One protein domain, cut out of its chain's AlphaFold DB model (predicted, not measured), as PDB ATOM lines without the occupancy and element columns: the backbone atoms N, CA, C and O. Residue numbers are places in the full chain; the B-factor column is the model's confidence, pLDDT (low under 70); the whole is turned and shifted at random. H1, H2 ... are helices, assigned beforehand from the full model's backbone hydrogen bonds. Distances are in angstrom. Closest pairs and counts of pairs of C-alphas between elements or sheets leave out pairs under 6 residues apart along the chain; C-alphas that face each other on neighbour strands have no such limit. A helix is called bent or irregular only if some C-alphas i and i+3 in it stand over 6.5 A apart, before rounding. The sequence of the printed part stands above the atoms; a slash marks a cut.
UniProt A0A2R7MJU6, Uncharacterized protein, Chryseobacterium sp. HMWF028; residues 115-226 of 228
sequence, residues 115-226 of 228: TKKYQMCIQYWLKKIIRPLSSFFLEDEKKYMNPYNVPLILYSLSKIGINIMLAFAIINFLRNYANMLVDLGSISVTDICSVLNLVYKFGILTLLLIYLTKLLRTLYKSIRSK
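AT A GLANCE: This is residues 115 to 226 of the 228 residues of an uncharacterized protein of Chryseobacterium sp. HMWF028 (UniProt A0A2R7MJU6). Two long helices, H3 and H4, form a hairpin and cross near their middles as a flat X, and at one end of this rod the shorter H1 bridges the two, touching H3 near its first residues and H4 near its last. The small H2 packs on H1 at that same end, away from H4, while the tight link from H3 to H4 closes the other end. The printed part has 112 residues with four named helices, H1, H2, H3 and H4 in that order, and no named strand; its class is all helix. The whole is extended, with a radius of gyration of the C-alphas of 20.3 A and spans of 65 by 26 by 16 A.

IN THESE COORDINATES: The longest helix, H3, is residues 150 to 186, 54.5 A from C-alpha 150 at (-68.256, -40.834, -37.867) to C-alpha 186 at (-15.081, -50.329, -44.761). It has a kink of 32 degrees near residue 179 and is only just irregular, with C-alphas 182 and 185 being 6.54 A apart. H4 is residues 192 to 224, 47.2 A long, ending at C-alpha 224 at (-53.667, -55.686, -19.679). H1 is residues 115 to 130, 22.4 A long. H2 is residues 139 to 144, 9.2 A long.

HOW THE PARTS SIT: H3 and H4 form a helical hairpin and run opposite ways at a steep tilt of 43 degrees. They touch with residues 163 to 174 of H3 and 205 to 215 of H4 alone, and their closest C-alphas, those of Ile 170 and Leu 208, are 5.8 A apart. H1 touches H3 about perpendicular, at 90 degrees, with the closest C-alphas, those of Tyr 118 and Ser 156, 5.5 A apart; of H3, residues 152 to 156 alone take part. H1 touches H4 at a steep tilt of 60 degrees, the same way, with the closest C-alphas, those of Gln 123 and Ser 222, 5.5 A apart; of H4, residues 218 to 223 alone take part. The helix packing is mostly crossed: of the 4 pairs of helices that touch, 0 are at a shallow tilt. H2 touches H1 at a steep tilt of 62 degrees, opposite ways, with the closest C-alphas, those of Met 120 and Glu 141, 6.8 A apart. H2 is apart from H3 and from H4. Every O i to N i+4 pair is within hydrogen-bond range in H1 and H4, against 29 of 33 in H3 and 1 of 2 in H2.

THE WHOLE: The two C-alphas farthest apart, those of Ser 135 and Thr 190, are 66.0 A apart. The printed part has no cut and no long link: H2 to H3 and H3 to H4 are tight, and H1 to H2 is short. Residues 129 to 135, 146 to 151 and 188 to 194 stand free, and of the last 192 to 194 belong to H4. The mean pLDDT of the printed part is 76.1, and residues 131 to 148, 180 to 190 and 222 to 226 of the model are under 70.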
ATOM      1  N   THR A 115     -56.817 -38.531 -28.643       86.31
ATOM      2  CA  THR A 115     -55.958 -39.713 -28.406       86.31
ATOM      3  C   THR A 115     -56.572 -40.710 -27.418       86.31
ATOM      4  O   THR A 115     -56.514 -41.915 -27.655       86.31
ATOM      5  N   LYS A 116     -57.164 -40.231 -26.315       84.62
ATOM      6  CA  LYS A 116     -57.801 -41.094 -25.307       84.62
ATOM      7  C   LYS A 116     -59.036 -41.772 -25.899       84.62
ATOM      8  O   LYS A 116     -59.197 -42.978 -25.749       84.62
ATOM      9  N   LYS A 117     -59.860 -41.020 -26.636       86.00
ATOM     10  CA  LYS A 117     -61.049 -41.552 -27.323       86.00
ATOM     11  C   LYS A 117     -60.689 -42.625 -28.354       86.00
ATOM     12  O   LYS A 117     -61.325 -43.672 -28.396       86.00
ATOM     13  N   TYR A 118     -59.624 -42.401 -29.122       86.88
ATOM     14  CA  TYR A 118     -59.050 -43.394 -30.029       86.88
ATOM     15  C   TYR A 118     -58.608 -44.676 -29.305       86.88
ATOM     16  O   TYR A 118     -58.941 -45.777 -29.739       86.88
ATOM     17  N   GLN A 119     -57.896 -44.552 -28.180       83.12
ATOM     18  CA  GLN A 119     -57.464 -45.712 -27.392       83.12
ATOM     19  C   GLN A 119     -58.656 -46.525 -26.877       83.12
ATOM     20  O   GLN A 119     -58.623 -47.751 -26.942       83.12
ATOM     21  N   MET A 120     -59.715 -45.850 -26.423       79.44
ATOM     22  CA  MET A 120     -60.957 -46.504 -26.002       79.44
ATOM     23  C   MET A 120     -61.649 -47.217 -27.175       79.44
ATOM     24  O   MET A 120     -62.084 -48.353 -27.011       79.44
ATOM     25  N   CYS A 121     -61.679 -46.616 -28.374       82.25
ATOM     26  CA  CYS A 121     -62.225 -47.269 -29.575       82.25
ATOM     27  C   CYS A 121     -61.471 -48.559 -29.921       82.25
ATOM     28  O   CYS A 121     -62.090 -49.592 -30.173       82.25
ATOM     29  N   ILE A 122     -60.137 -48.530 -29.881       81.31
ATOM     30  CA  ILE A 122     -59.322 -49.726 -30.128       81.31
ATOM     31  C   ILE A 122     -59.571 -50.798 -29.075       81.31
ATOM     32  O   ILE A 122     -59.753 -51.962 -29.424       81.31
ATOM     33  N   GLN A 123     -59.596 -50.421 -27.796       76.94
ATOM     34  CA  GLN A 123     -59.882 -51.354 -26.706       76.94
ATOM     35  C   GLN A 123     -61.229 -52.045 -26.916       76.94
ATOM     36  O   GLN A 123     -61.316 -53.265 -26.787       76.94
ATOM     37  N   TYR A 124     -62.254 -51.284 -27.290       76.62
ATOM     38  CA  TYR A 124     -63.577 -51.813 -27.593       76.62
ATOM     39  C   TYR A 124     -63.552 -52.797 -28.774       76.62
ATOM     40  O   TYR A 124     -64.030 -53.926 -28.636       76.62
ATOM     41  N   TRP A 125     -62.961 -52.419 -29.914       80.00
ATOM     42  CA  TRP A 125     -62.891 -53.292 -31.094       80.00
ATOM     43  C   TRP A 125     -62.106 -54.577 -30.823       80.00
ATOM     44  O   TRP A 125     -62.573 -55.660 -31.169       80.00
ATOM     45  N   LEU A 126     -60.973 -54.484 -30.123       77.94
ATOM     46  CA  LEU A 126     -60.200 -55.654 -29.709       77.94
ATOM     47  C   LEU A 126     -61.002 -56.551 -28.757       77.94
ATOM     48  O   LEU A 126     -61.018 -57.765 -28.943       77.94
ATOM     49  N   LYS A 127     -61.715 -55.984 -27.771       72.94
ATOM     50  CA  LYS A 127     -62.589 -56.757 -26.869       72.94
ATOM     51  C   LYS A 127     -63.696 -57.474 -27.645       72.94
ATOM     52  O   LYS A 127     -63.945 -58.640 -27.361       72.94
ATOM     53  N   LYS A 128     -64.321 -56.812 -28.626       76.25
ATOM     54  CA  LYS A 128     -65.381 -57.399 -29.461       76.25
ATOM     55  C   LYS A 128     -64.877 -58.582 -30.295       76.25
ATOM     56  O   LYS A 128     -65.602 -59.558 -30.437       76.25
ATOM     57  N   ILE A 129     -63.646 -58.505 -30.805       79.44
ATOM     58  CA  ILE A 129     -63.013 -59.583 -31.582       79.44
ATOM     59  C   ILE A 129     -62.562 -60.737 -30.670       79.44
ATOM     60  O   ILE A 129     -62.809 -61.895 -30.982       79.44
ATOM     61  N   ILE A 130     -61.912 -60.435 -29.538       74.69
ATOM     62  CA  ILE A 130     -61.276 -61.445 -28.669       74.69
ATOM     63  C   ILE A 130     -62.283 -62.109 -27.712       74.69
ATOM     64  O   ILE A 130     -62.126 -63.276 -27.360       74.69
ATOM     65  N   ARG A 131     -63.305 -61.381 -27.239       68.56
ATOM     66  CA  ARG A 131     -64.322 -61.871 -26.289       68.56
ATOM     67  C   ARG A 131     -65.719 -61.348 -26.657       68.56
ATOM     68  O   ARG A 131     -66.206 -60.422 -26.005       68.56
ATOM     69  N   PRO A 132     -66.399 -61.959 -27.643       61.81
ATOM     70  CA  PRO A 132     -67.727 -61.517 -28.071       61.81
ATOM     71  C   PRO A 132     -68.805 -61.612 -26.972       61.81
ATOM     72  O   PRO A 132     -69.798 -60.897 -27.051       61.81
ATOM     73  N   LEU A 133     -68.609 -62.437 -25.929       52.75
ATOM     74  CA  LEU A 133     -69.629 -62.729 -24.907       52.75
ATOM     75  C   LEU A 133     -69.581 -61.893 -23.609       52.75
ATOM     76  O   LEU A 133     -70.426 -62.100 -22.742       52.75
ATOM     77  N   SER A 134     -68.636 -60.967 -23.405       51.84
ATOM     78  CA  SER A 134     -68.579 -60.272 -22.106       51.84
ATOM     79  C   SER A 134     -69.475 -59.030 -22.069       51.84
ATOM     80  O   SER A 134     -69.152 -58.027 -22.702       51.84
ATOM     81  N   SER A 135     -70.510 -59.064 -21.228       52.91
ATOM     82  CA  SER A 135     -71.384 -57.956 -20.784       52.91
ATOM     83  C   SER A 135     -70.655 -56.763 -20.125       52.91
ATOM     84  O   SER A 135     -71.288 -55.811 -19.680       52.91
ATOM     85  N   PHE A 136     -69.320 -56.767 -20.109       55.16
ATOM     86  CA  PHE A 136     -68.432 -55.793 -19.469       55.16
ATOM     87  C   PHE A 136     -68.054 -54.619 -20.387       55.16
ATOM     88  O   PHE A 136     -66.872 -54.304 -20.559       55.16
ATOM     89  N   PHE A 137     -69.040 -53.970 -20.998       57.38
ATOM     90  CA  PHE A 137     -68.820 -52.647 -21.584       57.38
ATOM     91  C   PHE A 137     -69.221 -51.608 -20.543       57.38
ATOM     92  O   PHE A 137     -70.404 -51.498 -20.225       57.38
ATOM     93  N   LEU A 138     -68.246 -50.864 -20.011       59.47
ATOM     94  CA  LEU A 138     -68.523 -49.709 -19.154       59.47
ATOM     95  C   LEU A 138     -69.437 -48.747 -19.930       59.47
ATOM     96  O   LEU A 138     -69.213 -48.517 -21.121       59.47
ATOM     97  N   GLU A 139     -70.466 -48.190 -19.291       59.47
ATOM     98  CA  GLU A 139     -71.408 -47.262 -19.944       59.47
ATOM     99  C   GLU A 139     -70.691 -46.075 -20.610       59.47
ATOM    100  O   GLU A 139     -71.076 -45.628 -21.693       59.47
ATOM    101  N   ASP A 140     -69.564 -45.650 -20.033       58.84
ATOM    102  CA  ASP A 140     -68.674 -44.644 -20.607       58.84
ATOM    103  C   ASP A 140     -68.066 -45.062 -21.956       58.84
ATOM    104  O   ASP A 140     -67.931 -44.223 -22.846       58.84
ATOM    105  N   GLU A 141     -67.728 -46.344 -22.164       61.50
ATOM    106  CA  GLU A 141     -67.221 -46.842 -23.455       61.50
ATOM    107  C   GLU A 141     -68.310 -46.753 -24.539       61.50
ATOM    108  O   GLU A 141     -68.023 -46.354 -25.672       61.50
ATOM    109  N   LYS A 142     -69.576 -47.031 -24.191       60.44
ATOM    110  CA  LYS A 142     -70.720 -46.920 -25.118       60.44
ATOM    111  C   LYS A 142     -71.072 -45.466 -25.451       60.44
ATOM    112  O   LYS A 142     -71.393 -45.177 -26.602       60.44
ATOM    113  N   LYS A 143     -70.961 -44.540 -24.489       62.78
ATOM    114  CA  LYS A 143     -71.290 -43.108 -24.661       62.78
ATOM    115  C   LYS A 143     -70.463 -42.420 -25.754       62.78
ATOM    116  O   LYS A 143     -70.976 -41.564 -26.472       62.78
ATOM    117  N   TYR A 144     -69.189 -42.788 -25.899       58.91
ATOM    118  CA  TYR A 144     -68.316 -42.235 -26.945       58.91
ATOM    119  C   TYR A 144     -68.370 -43.023 -28.260       58.91
ATOM    120  O   TYR A 144     -68.072 -42.456 -29.314       58.91
ATOM    121  N   MET A 145     -68.792 -44.289 -28.206       59.81
ATOM    122  CA  MET A 145     -68.977 -45.177 -29.356       59.81
ATOM    123  C   MET A 145     -70.435 -45.239 -29.817       59.81
ATOM    124  O   MET A 145     -70.945 -46.298 -30.177       59.81
ATOM    125  N   ASN A 146     -71.101 -44.086 -29.856       63.94
ATOM    126  CA  ASN A 146     -72.284 -43.965 -30.688       63.94
ATOM    127  C   ASN A 146     -71.843 -44.182 -32.157       63.94
ATOM    128  O   ASN A 146     -70.953 -43.450 -32.601       63.94
ATOM    129  N   PRO A 147     -72.399 -45.148 -32.919       57.94
ATOM    130  CA  PRO A 147     -72.070 -45.347 -34.338       57.94
ATOM    131  C   PRO A 147     -72.222 -44.074 -35.191       57.94
ATOM    132  O   PRO A 147     -71.615 -43.980 -36.255       57.94
ATOM    133  N   TYR A 148     -72.943 -43.060 -34.700       60.06
ATOM    134  CA  TYR A 148     -73.048 -41.742 -35.329       60.06
ATOM    135  C   TYR A 148     -71.814 -40.827 -35.146       60.06
ATOM    136  O   TYR A 148     -71.736 -39.782 -35.789       60.06
ATOM    137  N   ASN A 149     -70.801 -41.199 -34.348       85.31
ATOM    138  CA  ASN A 149     -69.534 -40.453 -34.237       85.31
ATOM    139  C   ASN A 149     -68.563 -40.791 -35.386       85.31
ATOM    140  O   ASN A 149     -67.408 -41.168 -35.163       85.31
ATOM    141  N   VAL A 150     -69.022 -40.604 -36.627       89.12
ATOM    142  CA  VAL A 150     -68.256 -40.834 -37.867       89.12
ATOM    143  C   VAL A 150     -66.848 -40.216 -37.830       89.12
ATOM    144  O   VAL A 150     -65.900 -40.922 -38.179       89.12
ATOM    145  N   PRO A 151     -66.636 -38.974 -37.341       91.94
ATOM    146  CA  PRO A 151     -65.292 -38.400 -37.288       91.94
ATOM    147  C   PRO A 151     -64.338 -39.193 -36.386       91.94
ATOM    148  O   PRO A 151     -63.194 -39.451 -36.740       91.94
ATOM    149  N   LEU A 152     -64.807 -39.670 -35.230       90.50
ATOM    150  CA  LEU A 152     -63.956 -40.458 -34.338       90.50
ATOM    151  C   LEU A 152     -63.565 -41.803 -34.970       90.50
ATOM    152  O   LEU A 152     -62.427 -42.250 -34.799       90.50
ATOM    153  N   ILE A 153     -64.485 -42.431 -35.708       89.25
ATOM    154  CA  ILE A 153     -64.235 -43.692 -36.417       89.25
ATOM    155  C   ILE A 153     -63.214 -43.473 -37.536       89.25
ATOM    156  O   ILE A 153     -62.213 -44.188 -37.577       89.25
ATOM    157  N   LEU A 154     -63.419 -42.457 -38.383       92.25
ATOM    158  CA  LEU A 154     -62.491 -42.101 -39.462       92.25
ATOM    159  C   LEU A 154     -61.094 -41.819 -38.913       92.25
ATOM    160  O   LEU A 154     -60.125 -42.438 -39.348       92.25
ATOM    161  N   TYR A 155     -60.997 -40.967 -37.890       93.12
ATOM    162  CA  TYR A 155     -59.732 -40.694 -37.215       93.12
ATOM    163  C   TYR A 155     -59.064 -41.978 -36.712       93.12
ATOM    164  O   TYR A 155     -57.861 -42.166 -36.898       93.12
ATOM    165  N   SER A 156     -59.833 -42.871 -36.087       91.06
ATOM    166  CA  SER A 156     -59.295 -44.095 -35.495       91.06
ATOM    167  C   SER A 156     -58.787 -45.080 -36.544       91.06
ATOM    168  O   SER A 156     -57.689 -45.611 -36.379       91.06
ATOM    169  N   LEU A 157     -59.525 -45.280 -37.638       91.69
ATOM    170  CA  LEU A 157     -59.103 -46.126 -38.756       91.69
ATOM    171  C   LEU A 157     -57.845 -45.574 -39.429       91.69
ATOM    172  O   LEU A 157     -56.864 -46.301 -39.596       91.69
ATOM    173  N   SER A 158     -57.825 -44.275 -39.737       93.44
ATOM    174  CA  SER A 158     -56.646 -43.634 -40.321       93.44
ATOM    175  C   SER A 158     -55.439 -43.705 -39.381       93.44
ATOM    176  O   SER A 158     -54.330 -44.006 -39.821       93.44
ATOM    177  N   LYS A 159     -55.636 -43.511 -38.069       91.50
ATOM    178  CA  LYS A 159     -54.554 -43.616 -37.082       91.50
ATOM    179  C   LYS A 159     -54.003 -45.042 -36.975       91.50
ATOM    180  O   LYS A 159     -52.791 -45.193 -36.821       91.50
ATOM    181  N   ILE A 160     -54.848 -46.072 -37.081       90.69
ATOM    182  CA  ILE A 160     -54.403 -47.474 -37.161       90.69
ATOM    183  C   ILE A 160     -53.550 -47.683 -38.414       90.69
ATOM    184  O   ILE A 160     -52.432 -48.181 -38.293       90.69
ATOM    185  N   GLY A 161     -54.025 -47.243 -39.584       92.50
ATOM    186  CA  GLY A 161     -53.281 -47.352 -40.843       92.50
ATOM    187  C   GLY A 161     -51.902 -46.690 -40.771       92.50
ATOM    188  O   GLY A 161     -50.899 -47.306 -41.120       92.50
ATOM    189  N   ILE A 162     -51.825 -45.483 -40.205       90.56
ATOM    190  CA  ILE A 162     -50.556 -44.773 -39.988       90.56
ATOM    191  C   ILE A 162     -49.634 -45.542 -39.035       90.56
ATOM    192  O   ILE A 162     -48.434 -45.617 -39.278       90.56
ATOM    193  N   ASN A 163     -50.161 -46.148 -37.968       89.56
ATOM    194  CA  ASN A 163     -49.338 -46.960 -37.070       89.56
ATOM    195  C   ASN A 163     -48.801 -48.223 -37.755       89.56
ATOM    196  O   ASN A 163     -47.660 -48.591 -37.491       89.56
ATOM    197  N   ILE A 164     -49.591 -48.864 -38.625       90.56
ATOM    198  CA  ILE A 164     -49.157 -50.024 -39.418       90.56
ATOM    199  C   ILE A 164     -48.071 -49.603 -40.410       90.56
ATOM    200  O   ILE A 164     -47.017 -50.231 -40.459       90.56
ATOM    201  N   MET A 165     -48.287 -48.507 -41.145       90.06
ATOM    202  CA  MET A 165     -47.305 -47.953 -42.080       90.06
ATOM    203  C   MET A 165     -45.987 -47.618 -41.372       90.06
ATOM    204  O   MET A 165     -44.916 -47.970 -41.861       90.06
ATOM    205  N   LEU A 166     -46.054 -46.998 -40.188       86.94
ATOM    206  CA  LEU A 166     -44.875 -46.713 -39.374       86.94
ATOM    207  C   LEU A 166     -44.205 -47.997 -38.877       86.94
ATOM    208  O   LEU A 166     -42.992 -48.100 -38.967       86.94
ATOM    209  N   ALA A 167     -44.957 -48.992 -38.402       87.25
ATOM    210  CA  ALA A 167     -44.388 -50.278 -37.993       87.25
ATOM    211  C   ALA A 167     -43.661 -50.979 -39.153       87.25
ATOM    212  O   ALA A 167     -42.547 -51.465 -38.976       87.25
ATOM    213  N   PHE A 168     -44.245 -50.966 -40.353       89.62
ATOM    214  CA  PHE A 168     -43.611 -51.492 -41.560       89.62
ATOM    215  C   PHE A 168     -42.336 -50.720 -41.924       89.62
ATOM    216  O   PHE A 168     -41.298 -51.330 -42.182       89.62
ATOM    217  N   ALA A 169     -42.375 -49.384 -41.870       86.69
ATOM    218  CA  ALA A 169     -41.197 -48.545 -42.084       86.69
ATOM    219  C   ALA A 169     -40.084 -48.852 -41.069       86.69
ATOM    220  O   ALA A 169     -38.921 -48.941 -41.454       86.69
ATOM    221  N   ILE A 170     -40.437 -49.085 -39.799       85.00
ATOM    222  CA  ILE A 170     -39.494 -49.487 -38.745       85.00
ATOM    223  C   ILE A 170     -38.841 -50.827 -39.083       85.00
ATOM    224  O   ILE A 170     -37.620 -50.939 -39.017       85.00
ATOM    225  N   ILE A 171     -39.627 -51.834 -39.471       86.38
ATOM    226  CA  ILE A 171     -39.110 -53.167 -39.820       86.38
ATOM    227  C   ILE A 171     -38.154 -53.085 -41.015       86.38
ATOM    228  O   ILE A 171     -37.058 -53.640 -40.961       86.38
ATOM    229  N   ASN A 172     -38.526 -52.354 -42.068       86.38
ATOM    230  CA  ASN A 172     -37.663 -52.171 -43.238       86.38
ATOM    231  C   ASN A 172     -36.387 -51.406 -42.893       86.38
ATOM    232  O   ASN A 172     -35.305 -51.777 -43.343       86.38
ATOM    233  N   PHE A 173     -36.500 -50.364 -42.067       83.75
ATOM    234  CA  PHE A 173     -35.346 -49.616 -41.596       83.75
ATOM    235  C   PHE A 173     -34.395 -50.519 -40.806       83.75
ATOM    236  O   PHE A 173     -33.206 -50.534 -41.096       83.75
ATOM    237  N   LEU A 174     -34.911 -51.331 -39.876       83.25
ATOM    238  CA  LEU A 174     -34.121 -52.299 -39.107       83.25
ATOM    239  C   LEU A 174     -33.449 -53.350 -40.001       83.25
ATOM    240  O   LEU A 174     -32.284 -53.680 -39.785       83.25
ATOM    241  N   ARG A 175     -34.148 -53.847 -41.028       83.81
ATOM    242  CA  ARG A 175     -33.593 -54.801 -41.999       83.81
ATOM    243  C   ARG A 175     -32.414 -54.201 -42.764       83.81
ATOM    244  O   ARG A 175     -31.362 -54.823 -42.861       83.81
ATOM    245  N   ASN A 176     -32.581 -52.978 -43.259       80.88
ATOM    246  CA  ASN A 176     -31.527 -52.256 -43.971       80.88
ATOM    247  C   ASN A 176     -30.378 -51.860 -43.033       80.88
ATOM    248  O   ASN A 176     -29.222 -51.831 -43.444       80.88
ATOM    249  N   TYR A 177     -30.688 -51.595 -41.765       77.19
ATOM    250  CA  TYR A 177     -29.704 -51.276 -40.742       77.19
ATOM    251  C   TYR A 177     -28.783 -52.467 -40.431       77.19
ATOM    252  O   TYR A 177     -27.581 -52.274 -40.276       77.19
ATOM    253  N   ALA A 178     -29.311 -53.695 -40.399       73.19
ATOM    254  CA  ALA A 178     -28.504 -54.901 -40.198       73.19
ATOM    255  C   ALA A 178     -27.476 -55.111 -41.324       73.19
ATOM    256  O   ALA A 178     -26.315 -55.396 -41.044       73.19
ATOM    257  N   ASN A 179     -27.881 -54.888 -42.579       71.31
ATOM    258  CA  ASN A 179     -26.975 -54.952 -43.732       71.31
ATOM    259  C   ASN A 179     -25.874 -53.880 -43.646       71.31
ATOM    260  O   ASN A 179     -24.733 -54.132 -44.002       71.31
ATOM    261  N   MET A 180     -26.193 -52.707 -43.096       66.38
ATOM    262  CA  MET A 180     -25.245 -51.604 -42.942       66.38
ATOM    263  C   MET A 180     -24.196 -51.838 -41.844       66.38
ATOM    264  O   MET A 180     -23.089 -51.320 -41.950       66.38
ATOM    265  N   LEU A 181     -24.507 -52.602 -40.787       66.62
ATOM    266  CA  LEU A 181     -23.512 -52.956 -39.762       66.62
ATOM    267  C   LEU A 181     -22.356 -53.786 -40.343       66.62
ATOM    268  O   LEU A 181     -21.243 -53.713 -39.832       66.62
ATOM    269  N   VAL A 182     -22.614 -54.536 -41.418       66.31
ATOM    270  CA  VAL A 182     -21.596 -55.295 -42.159       66.31
ATOM    271  C   VAL A 182     -20.672 -54.352 -42.945       66.31
ATOM    272  O   VAL A 182     -19.465 -54.577 -42.988       66.31
ATOM    273  N   ASP A 183     -21.208 -53.244 -43.464       63.94
ATOM    274  CA  ASP A 183     -20.454 -52.226 -44.209       63.94
ATOM    275  C   ASP A 183     -19.654 -51.264 -43.307       63.94
ATOM    276  O   ASP A 183     -18.802 -50.524 -43.788       63.94
ATOM    277  N   LEU A 184     -19.869 -51.260 -41.984       61.25
ATOM    278  CA  LEU A 184     -19.109 -50.402 -41.059       61.25
ATOM    279  C   LEU A 184     -17.606 -50.714 -41.032       61.25
ATOM    280  O   LEU A 184     -16.815 -49.844 -40.672       61.25
ATOM    281  N   GLY A 185     -17.210 -51.927 -41.425       60.34
ATOM    282  CA  GLY A 185     -15.805 -52.330 -41.521       60.34
ATOM    283  C   GLY A 185     -15.025 -51.652 -42.654       60.34
ATOM    284  O   GLY A 185     -13.801 -51.756 -42.674       60.34
ATOM    285  N   SER A 186     -15.697 -50.959 -43.583       61.94
ATOM    286  CA  SER A 186     -15.081 -50.329 -44.761       61.94
ATOM    287  C   SER A 186     -15.159 -48.794 -44.775       61.94
ATOM    288  O   SER A 186     -14.689 -48.168 -45.725       61.94
ATOM    289  N   ILE A 187     -15.718 -48.163 -43.733       64.69
ATOM    290  CA  ILE A 187     -15.895 -46.704 -43.678       64.69
ATOM    291  C   ILE A 187     -14.601 -46.022 -43.217       64.69
ATOM    292  O   ILE A 187     -14.122 -46.241 -42.103       64.69
ATOM    293  N   SER A 188     -14.062 -45.129 -44.047       61.53
ATOM    294  CA  SER A 188     -12.985 -44.223 -43.652       61.53
ATOM    295  C   SER A 188     -13.521 -43.140 -42.708       61.53
ATOM    296  O   SER A 188     -14.313 -42.280 -43.083       61.53
ATOM    297  N   VAL A 189     -13.048 -43.146 -41.459       62.84
ATOM    298  CA  VAL A 189     -13.469 -42.210 -40.390       62.84
ATOM    299  C   VAL A 189     -13.130 -40.739 -40.710       62.84
ATOM    300  O   VAL A 189     -13.601 -39.824 -40.041       62.84
ATOM    301  N   THR A 190     -12.335 -40.486 -41.750       67.25
ATOM    302  CA  THR A 190     -11.890 -39.149 -42.160       67.25
ATOM    303  C   THR A 190     -12.918 -38.361 -42.979       67.25
ATOM    304  O   THR A 190     -12.763 -37.147 -43.105       67.25
ATOM    305  N   ASP A 191     -13.969 -38.992 -43.514       78.69
ATOM    306  CA  ASP A 191     -14.991 -38.297 -44.306       78.69
ATOM    307  C   ASP A 191     -16.170 -37.827 -43.435       78.69
ATOM    308  O   ASP A 191     -17.003 -38.624 -42.992       78.69
ATOM    309  N   ILE A 192     -16.272 -36.510 -43.223       77.69
ATOM    310  CA  ILE A 192     -17.332 -35.859 -42.432       77.69
ATOM    311  C   ILE A 192     -18.729 -36.228 -42.950       77.69
ATOM    312  O   ILE A 192     -19.648 -36.420 -42.149       77.69
ATOM    313  N   CYS A 193     -18.907 -36.375 -44.267       76.31
ATOM    314  CA  CYS A 193     -20.198 -36.745 -44.849       76.31
ATOM    315  C   CYS A 193     -20.637 -38.148 -44.413       76.31
ATOM    316  O   CYS A 193     -21.812 -38.366 -44.104       76.31
ATOM    317  N   SER A 194     -19.694 -39.087 -44.329       74.44
ATOM    318  CA  SER A 194     -19.971 -40.451 -43.876       74.44
ATOM    319  C   SER A 194     -20.366 -40.482 -42.394       74.44
ATOM    320  O   SER A 194     -21.364 -41.116 -42.034       74.44
ATOM    321  N   VAL A 195     -19.673 -39.703 -41.554       76.25
ATOM    322  CA  VAL A 195     -19.976 -39.548 -40.124       76.25
ATOM    323  C   VAL A 195     -21.353 -38.911 -39.921       76.25
ATOM    324  O   VAL A 195     -22.155 -39.419 -39.137       76.25
ATOM    325  N   LEU A 196     -21.684 -37.845 -40.657       77.75
ATOM    326  CA  LEU A 196     -23.000 -37.198 -40.582       77.75
ATOM    327  C   LEU A 196     -24.133 -38.141 -41.007       77.75
ATOM    328  O   LEU A 196     -25.171 -38.196 -40.343       77.75
ATOM    329  N   ASN A 197     -23.933 -38.921 -42.072       78.31
ATOM    330  CA  ASN A 197     -24.907 -39.914 -42.521       78.31
ATOM    331  C   ASN A 197     -25.122 -41.007 -41.462       78.31
ATOM    332  O   ASN A 197     -26.253 -41.426 -41.209       78.31
ATOM    333  N   LEU A 198     -24.046 -41.436 -40.796       77.25
ATOM    334  CA  LEU A 198     -24.115 -42.384 -39.691       77.25
ATOM    335  C   LEU A 198     -24.951 -41.815 -38.533       77.25
ATOM    336  O   LEU A 198     -25.930 -42.438 -38.119       77.25
ATOM    337  N   VAL A 199     -24.623 -40.606 -38.065       80.75
ATOM    338  CA  VAL A 199     -25.346 -39.913 -36.982       80.75
ATOM    339  C   VAL A 199     -26.832 -39.765 -37.315       80.75
ATOM    340  O   VAL A 199     -27.684 -40.084 -36.485       80.75
ATOM    341  N   TYR A 200     -27.158 -39.351 -38.542       79.75
ATOM    342  CA  TYR A 200     -28.537 -39.238 -39.018       79.75
ATOM    343  C   TYR A 200     -29.288 -40.576 -38.948       79.75
ATOM    344  O   TYR A 200     -30.400 -40.643 -38.411       79.75
ATOM    345  N   LYS A 201     -28.675 -41.664 -39.426       77.62
ATOM    346  CA  LYS A 201     -29.282 -43.003 -39.399       77.62
ATOM    347  C   LYS A 201     -29.473 -43.529 -37.974       77.62
ATOM    348  O   LYS A 201     -30.540 -44.066 -37.677       77.62
ATOM    349  N   PHE A 202     -28.505 -43.337 -37.074       79.75
ATOM    350  CA  PHE A 202     -28.670 -43.660 -35.647       79.75
ATOM    351  C   PHE A 202     -29.788 -42.822 -35.002       79.75
ATOM    352  O   PHE A 202     -30.600 -43.348 -34.233       79.75
ATOM    353  N   GLY A 203     -29.891 -41.539 -35.358       80.19
ATOM    354  CA  GLY A 203     -30.987 -40.664 -34.936       80.19
ATOM    355  C   GLY A 203     -32.358 -41.192 -35.368       80.19
ATOM    356  O   GLY A 203     -33.281 -41.274 -34.556       80.19
ATOM    357  N   ILE A 204     -32.492 -41.643 -36.618       78.88
ATOM    358  CA  ILE A 204     -33.729 -42.276 -37.098       78.88
ATOM    359  C   ILE A 204     -33.999 -43.597 -36.373       78.88
ATOM    360  O   ILE A 204     -35.135 -43.854 -35.974       78.88
ATOM    361  N   LEU A 205     -32.983 -44.433 -36.156       80.56
ATOM    362  CA  LEU A 205     -33.163 -45.708 -35.462       80.56
ATOM    363  C   LEU A 205     -33.729 -45.505 -34.052       80.56
ATOM    364  O   LEU A 205     -34.713 -46.141 -33.666       80.56
ATOM    365  N   THR A 206     -33.123 -44.598 -33.286       79.50
ATOM    366  CA  THR A 206     -33.554 -44.292 -31.916       79.50
ATOM    367  C   THR A 206     -34.989 -43.760 -31.890       79.50
ATOM    368  O   THR A 206     -35.794 -44.213 -31.075       79.50
ATOM    369  N   LEU A 207     -35.356 -42.897 -32.843       77.94
ATOM    370  CA  LEU A 207     -36.730 -42.433 -33.063       77.94
ATOM    371  C   LEU A 207     -37.728 -43.570 -33.247       77.94
ATOM    372  O   LEU A 207     -38.760 -43.631 -32.572       77.94
ATOM    373  N   LEU A 208     -37.411 -44.454 -34.185       80.75
ATOM    374  CA  LEU A 208     -38.246 -45.573 -34.583       80.75
ATOM    375  C   LEU A 208     -38.456 -46.545 -33.415       80.75
ATOM    376  O   LEU A 208     -39.586 -46.974 -33.170       80.75
ATOM    377  N   LEU A 209     -37.417 -46.806 -32.619       81.81
ATOM    378  CA  LEU A 209     -37.499 -47.638 -31.416       81.81
ATOM    379  C   LEU A 209     -38.305 -46.973 -30.285       81.81
ATOM    380  O   LEU A 209     -39.153 -47.622 -29.663       81.81
ATOM    381  N   ILE A 210     -38.120 -45.673 -30.033       83.81
ATOM    382  CA  ILE A 210     -38.931 -44.924 -29.052       83.81
ATOM    383  C   ILE A 210     -40.411 -44.935 -29.461       83.81
ATOM    384  O   ILE A 210     -41.305 -45.088 -28.621       83.81
ATOM    385  N   TYR A 211     -40.695 -44.795 -30.755       83.06
ATOM    386  CA  TYR A 211     -42.059 -44.891 -31.256       83.06
ATOM    387  C   TYR A 211     -42.633 -46.301 -31.073       83.06
ATOM    388  O   TYR A 211     -43.735 -46.448 -30.533       83.06
ATOM    389  N   LEU A 212     -41.873 -47.334 -31.454       82.75
ATOM    390  CA  LEU A 212     -42.275 -48.734 -31.326       82.75
ATOM    391  C   LEU A 212     -42.592 -49.091 -29.870       82.75
ATOM    392  O   LEU A 212     -43.642 -49.665 -29.592       82.75
ATOM    393  N   THR A 213     -41.747 -48.684 -28.923       84.00
ATOM    394  CA  THR A 213     -41.985 -48.925 -27.490       84.00
ATOM    395  C   THR A 213     -43.250 -48.225 -26.990       84.00
ATOM    396  O   THR A 213     -44.030 -48.833 -26.252       84.00
ATOM    397  N   LYS A 214     -43.535 -46.985 -27.419       82.06
ATOM    398  CA  LYS A 214     -44.808 -46.304 -27.097       82.06
ATOM    399  C   LYS A 214     -46.022 -47.016 -27.698       82.06
ATOM    400  O   LYS A 214     -47.053 -47.127 -27.023       82.06
ATOM    401  N   LEU A 215     -45.911 -47.499 -28.935       80.31
ATOM    402  CA  LEU A 215     -46.968 -48.252 -29.611       80.31
ATOM    403  C   LEU A 215     -47.249 -49.569 -28.875       80.31
ATOM    404  O   LEU A 215     -48.387 -49.807 -28.460       80.31
ATOM    405  N   LEU A 216     -46.206 -50.362 -28.616       83.75
ATOM    406  CA  LEU A 216     -46.288 -51.623 -27.877       83.75
ATOM    407  C   LEU A 216     -46.835 -51.416 -26.464       83.75
ATOM    408  O   LEU A 216     -47.711 -52.161 -26.037       83.75
ATOM    409  N   ARG A 217     -46.416 -50.363 -25.750       82.94
ATOM    410  CA  ARG A 217     -46.952 -50.039 -24.417       82.94
ATOM    411  C   ARG A 217     -48.444 -49.706 -24.455       82.94
ATOM    412  O   ARG A 217     -49.165 -50.036 -23.516       82.94
ATOM    413  N   THR A 218     -48.912 -49.053 -25.518       75.31
ATOM    414  CA  THR A 218     -50.334 -48.723 -25.698       75.31
ATOM    415  C   THR A 218     -51.155 -49.984 -25.962       75.31
ATOM    416  O   THR A 218     -52.182 -50.182 -25.311       75.31
ATOM    417  N   LEU A 219     -50.672 -50.867 -26.843       75.31
ATOM    418  CA  LEU A 219     -51.288 -52.172 -27.101       75.31
ATOM    419  C   LEU A 219     -51.284 -53.049 -25.843       75.31
ATOM    420  O   LEU A 219     -52.317 -53.590 -25.460       75.31
ATOM    421  N   TYR A 220     -50.159 -53.104 -25.132       79.75
ATOM    422  CA  TYR A 220     -50.030 -53.847 -23.885       79.75
ATOM    423  C   TYR A 220     -51.003 -53.349 -22.816       79.75
ATOM    424  O   TYR A 220     -51.697 -54.156 -22.215       79.75
ATOM    425  N   LYS A 221     -51.120 -52.030 -22.594       72.50
ATOM    426  CA  LYS A 221     -52.115 -51.471 -21.659       72.50
ATOM    427  C   LYS A 221     -53.550 -51.778 -22.091       72.50
ATOM    428  O   LYS A 221     -54.380 -52.090 -21.244       72.50
ATOM    429  N   SER A 222     -53.828 -51.711 -23.394       66.50
ATOM    430  CA  SER A 222     -55.130 -52.068 -23.964       66.50
ATOM    431  C   SER A 222     -55.505 -53.518 -23.643       66.50
ATOM    432  O   SER A 222     -56.639 -53.779 -23.255       66.50
ATOM    433  N   ILE A 223     -54.543 -54.440 -23.738       68.44
ATOM    434  CA  ILE A 223     -54.730 -55.863 -23.420       68.44
ATOM    435  C   ILE A 223     -54.772 -56.097 -21.896       68.44
ATOM    436  O   ILE A 223     -55.645 -56.809 -21.409       68.44
ATOM    437  N   ARG A 224     -53.861 -55.476 -21.129       66.94
ATOM    438  CA  ARG A 224     -53.667 -55.686 -19.679       66.94
ATOM    439  C   ARG A 224     -54.686 -54.982 -18.787       66.94
ATOM    440  O   ARG A 224     -54.815 -55.388 -17.637       66.94
ATOM    441  N   SER A 225     -55.454 -54.002 -19.267       56.72
ATOM    442  CA  SER A 225     -56.567 -53.381 -18.507       56.72
ATOM    443  C   SER A 225     -57.706 -54.355 -18.105       56.72
ATOM    444  O   SER A 225     -58.811 -53.929 -17.800       56.72
ATOM    445  N   LYS A 226     -57.431 -55.668 -18.114       51.25
ATOM    446  CA  LYS A 226     -58.272 -56.814 -17.763       51.25
ATOM    447  C   LYS A 226     -57.532 -57.880 -16.908       51.25
ATOM    448  O   LYS A 226     -57.796 -59.065 -17.083       51.25
TER     449      LYS A 226